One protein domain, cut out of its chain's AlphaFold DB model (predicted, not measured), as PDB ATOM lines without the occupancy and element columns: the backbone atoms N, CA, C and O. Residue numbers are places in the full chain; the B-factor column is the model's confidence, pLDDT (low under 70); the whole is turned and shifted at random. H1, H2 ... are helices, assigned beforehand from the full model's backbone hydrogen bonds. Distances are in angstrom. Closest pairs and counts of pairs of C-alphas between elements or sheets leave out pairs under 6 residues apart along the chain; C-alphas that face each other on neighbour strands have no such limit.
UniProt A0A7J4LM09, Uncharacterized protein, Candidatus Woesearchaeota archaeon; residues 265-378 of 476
ATOM      1  N   GLN A 265      52.183 -35.511  -3.931       94.44
ATOM      2  CA  GLN A 265      52.210 -36.850  -3.340       94.44
ATOM      3  C   GLN A 265      53.626 -37.353  -3.055       94.44
ATOM      4  O   GLN A 265      53.807 -38.101  -2.099       94.44
ATOM      5  N   LYS A 266      54.631 -36.965  -3.852       93.94
ATOM      6  CA  LYS A 266      56.013 -37.371  -3.586       93.94
ATOM      7  C   LYS A 266      56.508 -36.706  -2.307       93.94
ATOM      8  O   LYS A 266      56.989 -37.392  -1.415       93.94
ATOM      9  N   TYR A 267      56.312 -35.397  -2.196       90.31
ATOM     10  CA  TYR A 267      56.728 -34.647  -1.016       90.31
ATOM     11  C   TYR A 267      56.011 -35.114   0.257       90.31
ATOM     12  O   TYR A 267      56.652 -35.295   1.285       90.31
ATOM     13  N   LEU A 268      54.699 -35.371   0.187       94.44
ATOM     14  CA  LEU A 268      53.940 -35.905   1.327       94.44
ATOM     15  C   LEU A 268      54.540 -37.227   1.829       94.44
ATOM     16  O   LEU A 268      54.716 -37.403   3.032       94.44
ATOM     17  N   LYS A 269      54.919 -38.130   0.916       96.06
ATOM     18  CA  LYS A 269      55.602 -39.383   1.269       96.06
ATOM     19  C   LYS A 269      56.990 -39.141   1.851       96.06
ATOM     20  O   LYS A 269      57.329 -39.773   2.848       96.06
ATOM     21  N   ASP A 270      57.771 -38.239   1.260       94.12
ATOM     22  CA  ASP A 270      59.118 -37.903   1.733       94.12
ATOM     23  C   ASP A 270      59.073 -37.391   3.185       94.12
ATOM     24  O   ASP A 270      59.836 -37.860   4.030       94.12
ATOM     25  N   VAL A 271      58.109 -36.519   3.509       91.81
ATOM     26  CA  VAL A 271      57.897 -36.010   4.873       91.81
ATOM     27  C   VAL A 271      57.576 -37.130   5.860       91.81
ATOM     28  O   VAL A 271      58.178 -37.193   6.929       91.81
ATOM     29  N   VAL A 272      56.654 -38.033   5.515       94.62
ATOM     30  CA  VAL A 272      56.288 -39.160   6.391       94.62
ATOM     31  C   VAL A 272      57.453 -40.139   6.552       94.62
ATOM     32  O   VAL A 272      57.678 -40.689   7.631       94.62
ATOM     33  N   SER A 273      58.234 -40.345   5.492       93.94
ATOM     34  CA  SER A 273      59.371 -41.271   5.493       93.94
ATOM     35  C   SER A 273      60.510 -40.760   6.372       93.94
ATOM     36  O   SER A 273      61.136 -41.557   7.065       93.94
ATOM     37  N   ALA A 274      60.718 -39.442   6.406       91.75
ATOM     38  CA  ALA A 274      61.733 -38.787   7.225       91.75
ATOM     39  C   ALA A 274      61.458 -38.849   8.740       91.75
ATOM     40  O   ALA A 274      62.370 -38.594   9.522       91.75
ATOM     41  N   VAL A 275      60.233 -39.188   9.167       88.31
ATOM     42  CA  VAL A 275      59.890 -39.328  10.591       88.31
ATOM     43  C   VAL A 275      60.584 -40.550  11.193       88.31
ATOM     44  O   VAL A 275      60.305 -41.669  10.734       88.31
ATOM     45  N   PRO A 276      61.425 -40.375  12.230       87.19
ATOM     46  CA  PRO A 276      61.957 -41.486  13.008       87.19
ATOM     47  C   PRO A 276      60.830 -42.324  13.612       87.19
ATOM     48  O   PRO A 276      59.778 -41.808  13.982       87.19
ATOM     49  N   ASN A 277      61.041 -43.633  13.714       78.31
ATOM     50  CA  ASN A 277      60.005 -44.542  14.207       78.31
ATOM     51  C   ASN A 277      59.698 -44.349  15.698       78.31
ATOM     52  O   ASN A 277      58.659 -44.803  16.151       78.31
ATOM     53  N   ASP A 278      60.595 -43.734  16.456       72.62
ATOM     54  CA  ASP A 278      60.520 -43.479  17.896       72.62
ATOM     55  C   ASP A 278      60.050 -42.058  18.240       72.62
ATOM     56  O   ASP A 278      60.185 -41.620  19.379       72.62
ATOM     57  N   PHE A 279      59.503 -41.327  17.268       75.88
ATOM     58  CA  PHE A 279      59.015 -39.974  17.495       75.88
ATOM     59  C   PHE A 279      57.531 -39.981  17.876       75.88
ATOM     60  O   PHE A 279      56.718 -40.525  17.131       75.88
ATOM     61  N   GLU A 280      57.183 -39.349  18.997       72.12
ATOM     62  CA  GLU A 280      55.798 -39.159  19.435       72.12
ATOM     63  C   GLU A 280      55.334 -37.743  19.072       72.12
ATOM     64  O   GLU A 280      55.878 -36.735  19.534       72.12
ATOM     65  N   PHE A 281      54.347 -37.665  18.190       74.06
ATOM     66  CA  PHE A 281      53.708 -36.430  17.765       74.06
ATOM     67  C   PHE A 281      52.278 -36.342  18.313       74.06
ATOM     68  O   PHE A 281      51.747 -37.305  18.842       74.06
ATOM     69  N   GLY A 282      51.631 -35.180  18.192       78.50
ATOM     70  CA  GLY A 282      50.179 -35.052  18.379       78.50
ATOM     71  C   GLY A 282      49.401 -35.275  17.075       78.50
ATOM     72  O   GLY A 282      49.982 -35.249  15.983       78.50
ATOM     73  N   TYR A 283      48.071 -35.405  17.179       73.00
ATOM     74  CA  TYR A 283      47.154 -35.553  16.033       73.00
ATOM     75  C   TYR A 283      47.326 -34.460  14.968       73.00
ATOM     76  O   TYR A 283      47.242 -34.719  13.771       73.00
ATOM     77  N   GLU A 284      47.631 -33.236  15.396       83.12
ATOM     78  CA  GLU A 284      47.794 -32.081  14.512       83.12
ATOM     79  C   GLU A 284      49.221 -31.925  13.957       83.12
ATOM     80  O   GLU A 284      49.592 -30.871  13.433       83.12
ATOM     81  N   SER A 285      50.050 -32.963  14.066       90.81
ATOM     82  CA  SER A 285      51.392 -32.911  13.507       90.81
ATOM     83  C   SER A 285      51.364 -32.797  11.982       90.81
ATOM     84  O   SER A 285      50.521 -33.408  11.311       90.81
ATOM     85  N   PRO A 286      52.320 -32.060  11.388       89.56
ATOM     86  CA  PRO A 286      52.461 -31.984   9.939       89.56
ATOM     87  C   PRO A 286      52.521 -33.364   9.278       89.56
ATOM     88  O   PRO A 286      52.091 -33.526   8.146       89.56
ATOM     89  N   GLN A 287      53.027 -34.382   9.962       93.62
ATOM     90  CA  GLN A 287      53.213 -35.708   9.391       93.62
ATOM     91  C   GLN A 287      51.926 -36.526   9.417       93.62
ATOM     92  O   GLN A 287      51.592 -37.120   8.395       93.62
ATOM     93  N   ALA A 288      51.139 -36.475  10.497       93.56
ATOM     94  CA  ALA A 288      49.795 -37.054  10.503       93.56
ATOM     95  C   ALA A 288      48.894 -36.399   9.434       93.56
ATOM     96  O   ALA A 288      48.173 -37.099   8.719       93.56
ATOM     97  N   ILE A 289      49.003 -35.077   9.251       94.38
ATOM     98  CA  ILE A 289      48.323 -34.344   8.169       94.38
ATOM     99  C   ILE A 289      48.835 -34.780   6.791       94.38
ATOM    100  O   ILE A 289      48.059 -34.910   5.845       94.38
ATOM    101  N   ALA A 290      50.141 -35.009   6.640       95.12
ATOM    102  CA  ALA A 290      50.691 -35.486   5.377       95.12
ATOM    103  C   ALA A 290      50.139 -36.871   5.010       95.12
ATOM    104  O   ALA A 290      49.735 -37.080   3.866       95.12
ATOM    105  N   VAL A 291      50.065 -37.784   5.986       96.94
ATOM    106  CA  VAL A 291      49.483 -39.124   5.818       96.94
ATOM    107  C   VAL A 291      48.034 -39.053   5.364       96.94
ATOM    108  O   VAL A 291      47.674 -39.739   4.408       96.94
ATOM    109  N   SER A 292      47.217 -38.197   5.987       96.25
ATOM    110  CA  SER A 292      45.788 -38.122   5.663       96.25
ATOM    111  C   SER A 292      45.524 -37.704   4.207       96.25
ATOM    112  O   SER A 292      44.476 -38.008   3.637       96.25
ATOM    113  N   LYS A 293      46.510 -37.067   3.562       95.69
ATOM    114  CA  LYS A 293      46.457 -36.583   2.176       95.69
ATOM    115  C   LYS A 293      47.128 -37.508   1.156       95.69
ATOM    116  O   LYS A 293      47.130 -37.191  -0.040       95.69
ATOM    117  N   ILE A 294      47.724 -38.615   1.593       97.06
ATOM    118  CA  ILE A 294      48.324 -39.600   0.692       97.06
ATOM    119  C   ILE A 294      47.231 -40.507   0.119       97.06
ATOM    120  O   ILE A 294      46.472 -41.130   0.852       97.06
ATOM    121  N   ASN A 295      47.204 -40.623  -1.209       96.31
ATOM    122  CA  ASN A 295      46.212 -41.421  -1.940       96.31
ATOM    123  C   ASN A 295      46.778 -42.745  -2.483       96.31
ATOM    124  O   ASN A 295      46.134 -43.385  -3.311       96.31
ATOM    125  N   ASP A 296      47.990 -43.138  -2.080       97.69
ATOM    126  CA  ASP A 296      48.630 -44.393  -2.491       97.69
ATOM    127  C   ASP A 296      48.361 -45.496  -1.453       97.69
ATOM    128  O   ASP A 296      48.990 -45.479  -0.389       97.69
ATOM    129  N   PRO A 297      47.481 -46.472  -1.745       95.94
ATOM    130  CA  PRO A 297      47.124 -47.511  -0.783       95.94
ATOM    131  C   PRO A 297      48.322 -48.354  -0.345       95.94
ATOM    132  O   PRO A 297      48.403 -48.724   0.821       95.94
ATOM    133  N   SER A 298      49.274 -48.620  -1.247       96.56
ATOM    134  CA  SER A 298      50.449 -49.442  -0.930       96.56
ATOM    135  C   SER A 298      51.342 -48.756   0.102       96.56
ATOM    136  O   SER A 298      51.845 -49.407   1.014       96.56
ATOM    137  N   PHE A 299      51.501 -47.433  -0.010       97.31
ATOM    138  CA  PHE A 299      52.280 -46.644   0.946       97.31
ATOM    139  C   PHE A 299      51.559 -46.500   2.292       97.31
ATOM    140  O   PHE A 299      52.193 -46.573   3.340       97.31
ATOM    141  N   LEU A 300      50.229 -46.350   2.287       97.25
ATOM    142  CA  LEU A 300      49.442 -46.359   3.525       97.25
ATOM    143  C   LEU A 300      49.592 -47.696   4.266       97.25
ATOM    144  O   LEU A 300      49.833 -47.703   5.468       97.25
ATOM    145  N   GLU A 301      49.538 -48.829   3.562       94.94
ATOM    146  CA  GLU A 301      49.784 -50.147   4.165       94.94
ATOM    147  C   GLU A 301      51.216 -50.322   4.686       94.94
ATOM    148  O   GLU A 301      51.432 -51.040   5.663       94.94
ATOM    149  N   GLU A 302      52.202 -49.700   4.039       95.06
ATOM    150  CA  GLU A 302      53.586 -49.673   4.515       95.06
ATOM    151  C   GLU A 302      53.713 -48.879   5.819       95.06
ATOM    152  O   GLU A 302      54.364 -49.352   6.752       95.06
ATOM    153  N   ILE A 303      53.047 -47.724   5.928       94.50
ATOM    154  CA  ILE A 303      53.013 -46.921   7.160       94.50
ATOM    155  C   ILE A 303      52.507 -47.765   8.332       94.50
ATOM    156  O   ILE A 303      53.167 -47.809   9.369       94.50
ATOM    157  N   LEU A 304      51.404 -48.500   8.142       92.44
ATOM    158  CA  LEU A 304      50.824 -49.365   9.179       92.44
ATOM    159  C   LEU A 304      51.789 -50.460   9.669       92.44
ATOM    160  O   LEU A 304      51.650 -50.943  10.786       92.44
ATOM    161  N   LYS A 305      52.758 -50.865   8.838       90.56
ATOM    162  CA  LYS A 305      53.741 -51.914   9.158       90.56
ATOM    163  C   LYS A 305      55.048 -51.375   9.734       90.56
ATOM    164  O   LYS A 305      55.827 -52.152  10.277       90.56
ATOM    165  N   THR A 306      55.350 -50.096   9.518       90.38
ATOM    166  CA  THR A 306      56.702 -49.548   9.733       90.38
ATOM    167  C   THR A 306      56.756 -48.406  10.738       90.38
ATOM    168  O   THR A 306      57.796 -48.221  11.368       90.38
ATOM    169  N   LYS A 307      55.673 -47.640  10.902       90.50
ATOM    170  CA  LYS A 307      55.607 -46.506  11.834       90.50
ATOM    171  C   LYS A 307      55.070 -46.955  13.189       90.50
ATOM    172  O   LYS A 307      54.362 -47.950  13.250       90.50
ATOM    173  N   LYS A 308      55.427 -46.246  14.267       87.25
ATOM    174  CA  LYS A 308      54.935 -46.523  15.635       87.25
ATOM    175  C   LYS A 308      53.980 -45.471  16.169       87.25
ATOM    176  O   LYS A 308      53.181 -45.776  17.044       87.25
ATOM    177  N   ASP A 309      54.108 -44.244  15.676       88.44
ATOM    178  CA  ASP A 309      53.310 -43.125  16.149       88.44
ATOM    179  C   ASP A 309      51.819 -43.384  15.889       88.44
ATOM    180  O   ASP A 309      51.396 -43.625  14.751       88.44
ATOM    181  N   VAL A 310      51.037 -43.338  16.969       87.50
ATOM    182  CA  VAL A 310      49.609 -43.679  16.968       87.50
ATOM    183  C   VAL A 310      48.809 -42.777  16.033       87.50
ATOM    184  O   VAL A 310      47.916 -43.255  15.337       87.50
ATOM    185  N   TYR A 311      49.159 -41.495  15.928       90.75
ATOM    186  CA  TYR A 311      48.421 -40.544  15.103       90.75
ATOM    187  C   TYR A 311      48.753 -40.697  13.621       90.75
ATOM    188  O   TYR A 311      47.860 -40.607  12.780       90.75
ATOM    189  N   ILE A 312      50.009 -40.997  13.286       92.94
ATOM    190  CA  ILE A 312      50.417 -41.372  11.927       92.94
ATOM    191  C   ILE A 312      49.668 -42.633  11.478       92.94
ATOM    192  O   ILE A 312      49.123 -42.660  10.372       92.94
ATOM    193  N   ILE A 313      49.595 -43.656  12.334       93.06
ATOM    194  CA  ILE A 313      48.870 -44.901  12.039       93.06
ATOM    195  C   ILE A 313      47.366 -44.631  11.920       93.06
ATOM    196  O   ILE A 313      46.751 -45.049  10.938       93.06
ATOM    197  N   ARG A 314      46.769 -43.886  12.860       93.69
ATOM    198  CA  ARG A 314      45.347 -43.515  12.832       93.69
ATOM    199  C   ARG A 314      44.993 -42.774  11.542       93.69
ATOM    200  O   ARG A 314      44.030 -43.143  10.871       93.69
ATOM    201  N   SER A 315      45.795 -41.781  11.155       95.06
ATOM    202  CA  SER A 315      45.627 -41.062   9.888       95.06
ATOM    203  C   SER A 315      45.752 -41.991   8.680       95.06
ATOM    204  O   SER A 315      44.992 -41.847   7.723       95.06
ATOM    205  N   ALA A 316      46.658 -42.974   8.716       96.06
ATOM    206  CA  ALA A 316      46.802 -43.940   7.628       96.06
ATOM    207  C   ALA A 316      45.563 -44.835   7.492       96.06
ATOM    208  O   ALA A 316      45.095 -45.053   6.375       96.06
ATOM    209  N   ILE A 317      45.000 -45.303   8.613       96.50
ATOM    210  CA  ILE A 317      43.739 -46.060   8.642       96.50
ATOM    211  C   ILE A 317      42.596 -45.207   8.077       96.50
ATOM    212  O   ILE A 317      41.857 -45.682   7.214       96.50
ATOM    213  N   GLY A 318      42.492 -43.941   8.494       96.62
ATOM    214  CA  GLY A 318      41.469 -43.005   8.014       96.62
ATOM    215  C   GLY A 318      41.525 -42.740   6.505       96.62
ATOM    216  O   GLY A 318      40.492 -42.541   5.872       96.62
ATOM    217  N   SER A 319      42.705 -42.809   5.886       96.75
ATOM    218  CA  SER A 319      42.853 -42.632   4.431       96.75
ATOM    219  C   SER A 319      42.808 -43.938   3.637       96.75
ATOM    220  O   SER A 319      42.726 -43.916   2.405       96.75
ATOM    221  N   LEU A 320      42.812 -45.088   4.309       97.25
ATOM    222  CA  LEU A 320      42.852 -46.391   3.664       97.25
ATOM    223  C   LEU A 320      41.554 -46.681   2.885       97.25
ATOM    224  O   LEU A 320      40.449 -46.295   3.275       97.25
ATOM    225  N   THR A 321      41.695 -47.389   1.764       96.69
ATOM    226  CA  THR A 321      40.579 -47.858   0.919       96.69
ATOM    227  C   THR A 321      40.518 -49.384   0.798       96.69
ATOM    228  O   THR A 321      39.546 -49.925   0.270       96.69
ATOM    229  N   ASN A 322      41.524 -50.102   1.313       96.56
ATOM    230  CA  ASN A 322      41.535 -51.561   1.373       96.56
ATOM    231  C   ASN A 322      40.546 -52.056   2.441       96.56
ATOM    232  O   ASN A 322      40.854 -52.119   3.631       96.56
ATOM    233  N   THR A 323      39.349 -52.433   1.997       96.75
ATOM    234  CA  THR A 323      38.231 -52.817   2.868       96.75
ATOM    235  C   THR A 323      38.497 -54.071   3.692       96.75
ATOM    236  O   THR A 323      38.038 -54.145   4.826       96.75
ATOM    237  N   LYS A 324      39.266 -55.037   3.171       95.62
ATOM    238  CA  LYS A 324      39.628 -56.255   3.915       95.62
ATOM    239  C   LYS A 324      40.556 -55.938   5.079       95.62
ATOM    240  O   LYS A 324      40.402 -56.498   6.158       95.62
ATOM    241  N   LEU A 325      41.518 -55.044   4.852       94.19
ATOM    242  CA  LEU A 325      42.434 -54.617   5.901       94.19
ATOM    243  C   LEU A 325      41.693 -53.786   6.956       94.19
ATOM    244  O   LEU A 325      41.844 -54.054   8.142       94.19
ATOM    245  N   LEU A 326      40.823 -52.865   6.533       96.06
ATOM    246  CA  LEU A 326      39.942 -52.121   7.440       96.06
ATOM    247  C   LEU A 326      39.040 -53.046   8.272       96.06
ATOM    248  O   LEU A 326      38.933 -52.859   9.479       96.06
ATOM    249  N   GLU A 327      38.424 -54.065   7.663       95.19
ATOM    250  CA  GLU A 327      37.618 -55.063   8.380       95.19
ATOM    251  C   GLU A 327      38.454 -55.835   9.409       95.19
ATOM    252  O   GLU A 327      37.962 -56.118  10.501       95.19
ATOM    253  N   SER A 328      39.715 -56.145   9.085       93.31
ATOM    254  CA  SER A 328      40.651 -56.761  10.029       93.31
ATOM    255  C   SER A 328      40.858 -55.859  11.247       93.31
ATOM    256  O   SER A 328      40.552 -56.275  12.357       93.31
ATOM    257  N   TYR A 329      41.273 -54.602  11.052       92.31
ATOM    258  CA  TYR A 329      41.489 -53.656  12.157       92.31
ATOM    259  C   TYR A 329      40.215 -53.374  12.969       92.31
ATOM    260  O   TYR A 329      40.263 -53.313  14.193       92.31
ATOM    261  N   ALA A 330      39.057 -53.246  12.317       93.06
ATOM    262  CA  ALA A 330      37.788 -52.935  12.981       93.06
ATOM    263  C   ALA A 330      37.273 -54.057  13.903       93.06
ATOM    264  O   ALA A 330      36.479 -53.794  14.818       93.06
ATOM    265  N   ASN A 331      37.686 -55.302  13.641       90.69
ATOM    266  CA  ASN A 331      37.242 -56.497  14.362       90.69
ATOM    267  C   ASN A 331      38.324 -57.093  15.280       90.69
ATOM    268  O   ASN A 331      37.988 -57.846  16.199       90.69
ATOM    269  N   SER A 332      39.590 -56.731  15.072       87.25
ATOM    270  CA  SER A 332      40.697 -57.050  15.972       87.25
ATOM    271  C   SER A 332      40.539 -56.370  17.338       87.25
ATOM    272  O   SER A 332      39.899 -55.326  17.497       87.25
ATOM    273  N   THR A 333      41.102 -56.991  18.369       82.31
ATOM    274  CA  THR A 333      41.416 -56.320  19.637       82.31
ATOM    275  C   THR A 333      42.510 -55.281  19.430       82.31
ATOM    276  O   THR A 333      43.275 -55.369  18.475       82.31
ATOM    277  N   ASP A 334      42.618 -54.325  20.348       74.44
ATOM    278  CA  ASP A 334      43.671 -53.308  20.286       74.44
ATOM    279  C   ASP A 334      45.062 -53.978  20.388       74.44
ATOM    280  O   ASP A 334      45.928 -53.728  19.556       74.44
ATOM    281  N   ASP A 335      45.197 -55.001  21.246       72.19
ATOM    282  CA  ASP A 335      46.384 -55.871  21.320       72.19
ATOM    283  C   ASP A 335      46.713 -56.600  19.997       72.19
ATOM    284  O   ASP A 335      47.878 -56.868  19.699       72.19
ATOM    285  N   GLU A 336      45.703 -57.010  19.222       78.25
ATOM    286  CA  GLU A 336      45.887 -57.652  17.910       78.25
ATOM    287  C   GLU A 336      46.247 -56.623  16.832       78.25
ATOM    288  O   GLU A 336      47.072 -56.913  15.964       78.25
ATOM    289  N   CYS A 337      45.683 -55.414  16.908       77.69
ATOM    290  CA  CYS A 337      46.079 -54.288  16.066       77.69
ATOM    291  C   CYS A 337      47.559 -53.939  16.287       77.69
ATOM    292  O   CYS A 337      48.298 -53.796  15.315       77.69
ATOM    293  N   ASP A 338      48.019 -53.927  17.538       70.81
ATOM    294  CA  ASP A 338      49.425 -53.696  17.884       70.81
ATOM    295  C   ASP A 338      50.344 -54.831  17.404       70.81
ATOM    296  O   ASP A 338      51.493 -54.608  17.015       70.81
ATOM    297  N   GLN A 339      49.845 -56.072  17.364       68.38
ATOM    298  CA  GLN A 339      50.585 -57.224  16.833       68.38
ATOM    299  C   GLN A 339      50.768 -57.198  15.316       68.38
ATOM    300  O   GLN A 339      51.662 -57.888  14.821       68.38
ATOM    301  N   HIS A 340      49.992 -56.402  14.574       66.25
ATOM    302  CA  HIS A 340      50.307 -56.116  13.172       66.25
ATOM    303  C   HIS A 340      51.593 -55.285  13.020       66.25
ATOM    304  O   HIS A 340      52.127 -55.196  11.913       66.25
ATOM    305  N   ASN A 341      52.150 -54.793  14.135       65.31
ATOM    306  CA  ASN A 341      53.423 -54.093  14.221       65.31
ATOM    307  C   ASN A 341      54.398 -54.729  15.249       65.31
ATOM    308  O   ASN A 341      54.874 -54.085  16.190       65.31
ATOM    309  N   PRO A 342      54.715 -56.032  15.116       53.22
ATOM    310  CA  PRO A 342      55.291 -56.827  16.202       53.22
ATOM    311  C   PRO A 342      56.759 -56.496  16.507       53.22
ATOM    312  O   PRO A 342      57.268 -56.894  17.556       53.22
ATOM    313  N   SER A 343      57.452 -55.786  15.611       55.91
ATOM    314  CA  SER A 343      58.866 -55.423  15.761       55.91
ATOM    315  C   SER A 343      59.099 -54.180  16.619       55.91
ATOM    316  O   SER A 343      60.254 -53.863  16.898       55.91
ATOM    317  N   LEU A 344      58.049 -53.457  17.021       53.19
ATOM    318  CA  LEU A 344      58.212 -52.046  17.353       53.19
ATOM    319  C   LEU A 344      57.895 -51.636  18.795       53.19
ATOM    320  O   LEU A 344      58.275 -50.529  19.162       53.19
ATOM    321  N   ILE A 345      57.295 -52.483  19.630       56.53
ATOM    322  CA  ILE A 345      56.911 -52.074  20.989       56.53
ATOM    323  C   ILE A 345      57.310 -53.163  21.992       56.53
ATOM    324  O   ILE A 345      56.865 -54.322  21.894       56.53
ATOM    325  N   SER A 346      58.187 -52.810  22.937       66.81
ATOM    326  CA  SER A 346      58.533 -53.659  24.079       66.81
ATOM    327  C   SER A 346      57.275 -53.969  24.897       66.81
ATOM    328  O   SER A 346      56.274 -53.261  24.838       66.81
ATOM    329  N   ARG A 347      57.277 -55.063  25.662       60.12
ATOM    330  CA  ARG A 347      56.094 -55.463  26.444       60.12
ATOM    331  C   ARG A 347      55.649 -54.383  27.445       60.12
ATOM    332  O   ARG A 347      54.468 -54.343  27.771       60.12
ATOM    333  N   GLU A 348      56.574 -53.546  27.911       66.31
ATOM    334  CA  GLU A 348      56.300 -52.415  28.804       66.31
ATOM    335  C   GLU A 348      55.643 -51.248  28.059       66.31
ATOM    336  O   GLU A 348      54.591 -50.789  28.489       66.31
ATOM    337  N   GLU A 349      56.147 -50.865  26.882       62.12
ATOM    338  CA  GLU A 349      55.526 -49.822  26.045       62.12
ATOM    339  C   GLU A 349      54.136 -50.247  25.509       62.12
ATOM    340  O   GLU A 349      53.258 -49.409  25.312       62.12
ATOM    341  N   ARG A 350      53.877 -51.559  25.344       62.12
ATOM    342  CA  ARG A 350      52.532 -52.072  24.999       62.12
ATOM    343  C   ARG A 350      51.507 -51.788  26.093       62.12
ATOM    344  O   ARG A 350      50.326 -51.675  25.797       62.12
ATOM    345  N   GLY A 351      51.941 -51.694  27.352       57.97
ATOM    346  CA  GLY A 351      51.054 -51.404  28.476       57.97
ATOM    347  C   GLY A 351      50.464 -49.994  28.421       57.97
ATOM    348  O   GLY A 351      49.318 -49.821  28.828       57.97
ATOM    349  N   GLU A 352      51.219 -49.030  27.885       57.25
ATOM    350  CA  GLU A 352      50.801 -47.630  27.722       57.25
ATOM    351  C   GLU A 352      50.082 -47.387  26.382       57.25
ATOM    352  O   GLU A 352      49.126 -46.616  26.332       57.25
ATOM    353  N   ALA A 353      50.463 -48.094  25.309       52.62
ATOM    354  CA  ALA A 353      49.770 -48.028  24.015       52.62
ATOM    355  C   ALA A 353      48.375 -48.689  24.036       52.62
ATOM    356  O   ALA A 353      47.447 -48.191  23.398       52.62
ATOM    357  N   ALA A 354      48.194 -49.750  24.832       52.22
ATOM    358  CA  ALA A 354      46.935 -50.493  24.947       52.22
ATOM    359  C   ALA A 354      45.762 -49.682  25.531       52.22
ATOM    360  O   ALA A 354      44.657 -50.216  25.626       52.22
ATOM    361  N   ASP A 355      45.975 -48.439  25.975       54.03
ATOM    362  CA  ASP A 355      44.910 -47.537  26.443       54.03
ATOM    363  C   ASP A 355      44.219 -46.763  25.308       54.03
ATOM    364  O   ASP A 355      43.232 -46.067  25.539       54.03
ATOM    365  N   LYS A 356      44.689 -46.905  24.063       59.72
ATOM    366  CA  LYS A 356      44.169 -46.163  22.912       59.72
ATOM    367  C   LYS A 356      43.494 -47.118  21.930       59.72
ATOM    368  O   LYS A 356      44.139 -47.667  21.044       59.72
ATOM    369  N   SER A 357      42.165 -47.251  22.010       69.12
ATOM    370  CA  SER A 357      41.315 -47.968  21.027       69.12
ATOM    371  C   SER A 357      41.313 -47.345  19.618       69.12
ATOM    372  O   SER A 357      40.468 -47.646  18.773       69.12
ATOM    373  N   GLU A 358      42.267 -46.456  19.347       85.00
ATOM    374  CA  GLU A 358      42.260 -45.509  18.246       85.00
ATOM    375  C   GLU A 358      42.339 -46.188  16.880       85.00
ATOM    376  O   GLU A 358      41.721 -45.700  15.938       85.00
ATOM    377  N   TYR A 359      43.035 -47.324  16.749       89.88
ATOM    378  CA  TYR A 359      43.144 -48.029  15.465       89.88
ATOM    379  C   TYR A 359      41.847 -48.727  15.080       89.88
ATOM    380  O   TYR A 359      41.377 -48.600  13.947       89.88
ATOM    381  N   ARG A 360      41.257 -49.455  16.034       90.31
ATOM    382  CA  ARG A 360      39.984 -50.144  15.829       90.31
ATOM    383  C   ARG A 360      38.883 -49.133  15.543       90.31
ATOM    384  O   ARG A 360      38.107 -49.327  14.608       90.31
ATOM    385  N   ASP A 361      38.834 -48.060  16.323       91.69
ATOM    386  CA  ASP A 361      37.798 -47.044  16.194       91.69
ATOM    387  C   ASP A 361      37.963 -46.258  14.888       91.69
ATOM    388  O   ASP A 361      36.994 -46.142  14.144       91.69
ATOM    389  N   ALA A 362      39.187 -45.871  14.505       93.44
ATOM    390  CA  ALA A 362      39.436 -45.252  13.200       93.44
ATOM    391  C   ALA A 362      39.074 -46.176  12.027       93.44
ATOM    392  O   ALA A 362      38.538 -45.720  11.017       93.44
ATOM    393  N   ALA A 363      39.313 -47.487  12.143       95.25
ATOM    394  CA  ALA A 363      38.925 -48.438  11.104       95.25
ATOM    395  C   ALA A 363      37.399 -48.571  10.996       95.25
ATOM    396  O   ALA A 363      36.857 -48.649   9.891       95.25
ATOM    397  N   ARG A 364      36.692 -48.564  12.133       94.88
ATOM    398  CA  ARG A 364      35.223 -48.569  12.191       94.88
ATOM    399  C   ARG A 364      34.635 -47.284  11.614       94.88
ATOM    400  O   ARG A 364      33.758 -47.378  10.757       94.88
ATOM    401  N   GLU A 365      35.138 -46.122  12.026       95.56
ATOM    402  CA  GLU A 365      34.787 -44.805  11.474       95.56
ATOM    403  C   GLU A 365      34.958 -44.817   9.954       95.56
ATOM    404  O   GLU A 365      34.017 -44.551   9.205       95.56
ATOM    405  N   ARG A 366      36.122 -45.267   9.475       96.56
ATOM    406  CA  ARG A 366      36.405 -45.325   8.044       96.56
ATOM    407  C   ARG A 366      35.478 -46.277   7.286       96.56
ATOM    408  O   ARG A 366      35.009 -45.952   6.196       96.56
ATOM    409  N   LEU A 367      35.168 -47.450   7.840       97.19
ATOM    410  CA  LEU A 367      34.185 -48.358   7.238       97.19
ATOM    411  C   LEU A 367      32.789 -47.731   7.175       97.19
ATOM    412  O   LEU A 367      32.072 -47.965   6.201       97.19
ATOM    413  N   GLN A 368      32.395 -46.934   8.169       96.19
ATOM    414  CA  GLN A 368      31.123 -46.209   8.149       96.19
ATOM    415  C   GLN A 368      31.104 -45.131   7.060       96.19
ATOM    416  O   GLN A 368      30.155 -45.103   6.275       96.19
ATOM    417  N   GLU A 369      32.161 -44.321   6.940       95.81
ATOM    418  CA  GLU A 369      32.306 -43.311   5.876       95.81
ATOM    419  C   GLU A 369      32.205 -43.918   4.470       95.81
ATOM    420  O   GLU A 369      31.624 -43.324   3.561       95.81
ATOM    421  N   LEU A 370      32.737 -45.130   4.292       95.75
ATOM    422  CA  LEU A 370      32.677 -45.873   3.033       95.75
ATOM    423  C   LEU A 370      31.322 -46.576   2.794       95.75
ATOM    424  O   LEU A 370      31.161 -47.255   1.780       95.75
ATOM    425  N   GLY A 371      30.349 -46.457   3.706       97.00
ATOM    426  CA  GLY A 371      29.050 -47.136   3.611       97.00
ATOM    427  C   GLY A 371      29.120 -48.651   3.850       97.00
ATOM    428  O   GLY A 371      28.249 -49.407   3.413       97.00
ATOM    429  N   LEU A 372      30.165 -49.117   4.536       96.44
ATOM    430  CA  LEU A 372      30.478 -50.525   4.796       96.44
ATOM    431  C   LEU A 372      30.341 -50.910   6.276       96.44
ATOM    432  O   LEU A 372      30.841 -51.955   6.683       96.44
ATOM    433  N   GLY A 373      29.608 -50.127   7.075       92.69
ATOM    434  CA  GLY A 373      29.417 -50.374   8.512       92.69
ATOM    435  C   GLY A 373      28.887 -51.774   8.863       92.69
ATOM    436  O   GLY A 373      29.194 -52.295   9.925       92.69
ATOM    437  N   LYS A 374      28.187 -52.450   7.941       94.31
ATOM    438  CA  LYS A 374      27.745 -53.853   8.095       94.31
ATOM    439  C   LYS A 374      28.882 -54.881   8.238       94.31
ATOM    440  O   LYS A 374      28.608 -56.027   8.578       94.31
ATOM    441  N   LEU A 375      30.118 -54.506   7.901       91.38
ATOM    442  CA  LEU A 375      31.311 -55.344   8.077       91.38
ATOM    443  C   LEU A 375      31.873 -55.268   9.506       91.38
ATOM    444  O   LEU A 375      32.727 -56.073   9.878       91.38
ATOM    445  N   ILE A 376      31.394 -54.316  10.311       92.19
ATOM    446  CA  ILE A 376      31.752 -54.197  11.720       92.19
ATOM    447  C   ILE A 376      30.968 -55.264  12.479       92.19
ATOM    448  O   ILE A 376      29.737 -55.243  12.518       92.19
ATOM    449  N   LYS A 377      31.682 -56.224  13.063       89.94
ATOM    450  CA  LYS A 377      31.088 -57.238  13.929       89.94
ATOM    451  C   LYS A 377      31.060 -56.685  15.342       89.94
ATOM    452  O   LYS A 377      32.099 -56.348  15.915       89.94
ATOM    453  N   GLU A 378      29.864 -56.604  15.909       83.69
ATOM    454  CA  GLU A 378      29.745 -56.370  17.341       83.69
ATOM    455  C   GLU A 378      30.320 -57.580  18.085       83.69
ATOM    456  O   GLU A 378      29.996 -58.719  17.728       83.69
TER     457      GLU A 378
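This is residues 265 to 378 of the 476 residues of an uncharacterized protein of Candidatus Woesearchaeota archaeon (UniProt A0A7J4LM09). Start with H8, the longest helix: it lies beside H4, the helix in the middle, and H2 and H3 pack on H4 from its other side. H1 packs on H2 at one end of this assembly, and H5 crosses H8 at the other; the short helices H6 and H7 lie past the end where H8 begins, and residues 373 to 378 fold back past H5. The 114 printed residues include eight named helices, H1 to H8 in order along the chain, and no named strand, so the class is all helix. The whole is compact, with a radius of gyration of the C-alphas of 13.4 A and spans of 37 by 35 by 22 A.

Find C-alpha 358 at (42.260, -45.509, 18.246); from there H8 runs through residues 358 to 369, 16.0 A. H4 takes residues 310 to 319, 14.3 A, and H3 residues 297 to 306, 14.4 A. Look for H1 from C-alpha 265 at (52.210, -36.850, -3.340) through residues 265 to 273, 12.2 A. H2 is residues 286 to 292, H5 residues 323 to 331, 12.1 A, H6 residues 334 to 339, and H7 residues 349 to 353.

H4 and H8 are the hub, touching three helices each. They touch each other at a shallow tilt of 15 degrees, the same way, with the C-alphas of Gly 318 and Arg 366 closest at 5.6 A. H3 and H4 form a helical hairpin, running opposite ways at a shallow tilt of 18 degrees, closest at Leu 300 and Ala 316, C-alphas 5.4 A apart. H2 touches H4, closest at C-alphas 288 and 312, 4.6 A, at a shallow tilt of 33 degrees, near the line to steep. H1 touches H2 at a steep tilt of 59 degrees, closest at C-alphas 268 and 290, 5.2 A. On H8, look at Arg 360: its C-alpha is 4.6 A from that of Ala 330 in H5, the closest pair of these touching helices, at a steep tilt of 50 degrees. H6 touches H8 with residues 359 to 360 of H8 alone, about perpendicular at 76 degrees, closest at C-alphas 334 and 360, 6.6 A. H7 touches no helix but is close to H6, C-alphas 338 and 350 being 7.9 A apart. H1 and H8 are apart. In the eight helices every O i to N i+4 pair is within hydrogen-bond range.

The farthest C-alphas, of Tyr 267 and Glu 378, are 39.2 A apart. The printed part has no cut. The link from H1 to H2 is long, with 12 residues. Confidence is low, under 70, at residues 339 to 357; the mean pLDDT of the printed part is 85.8.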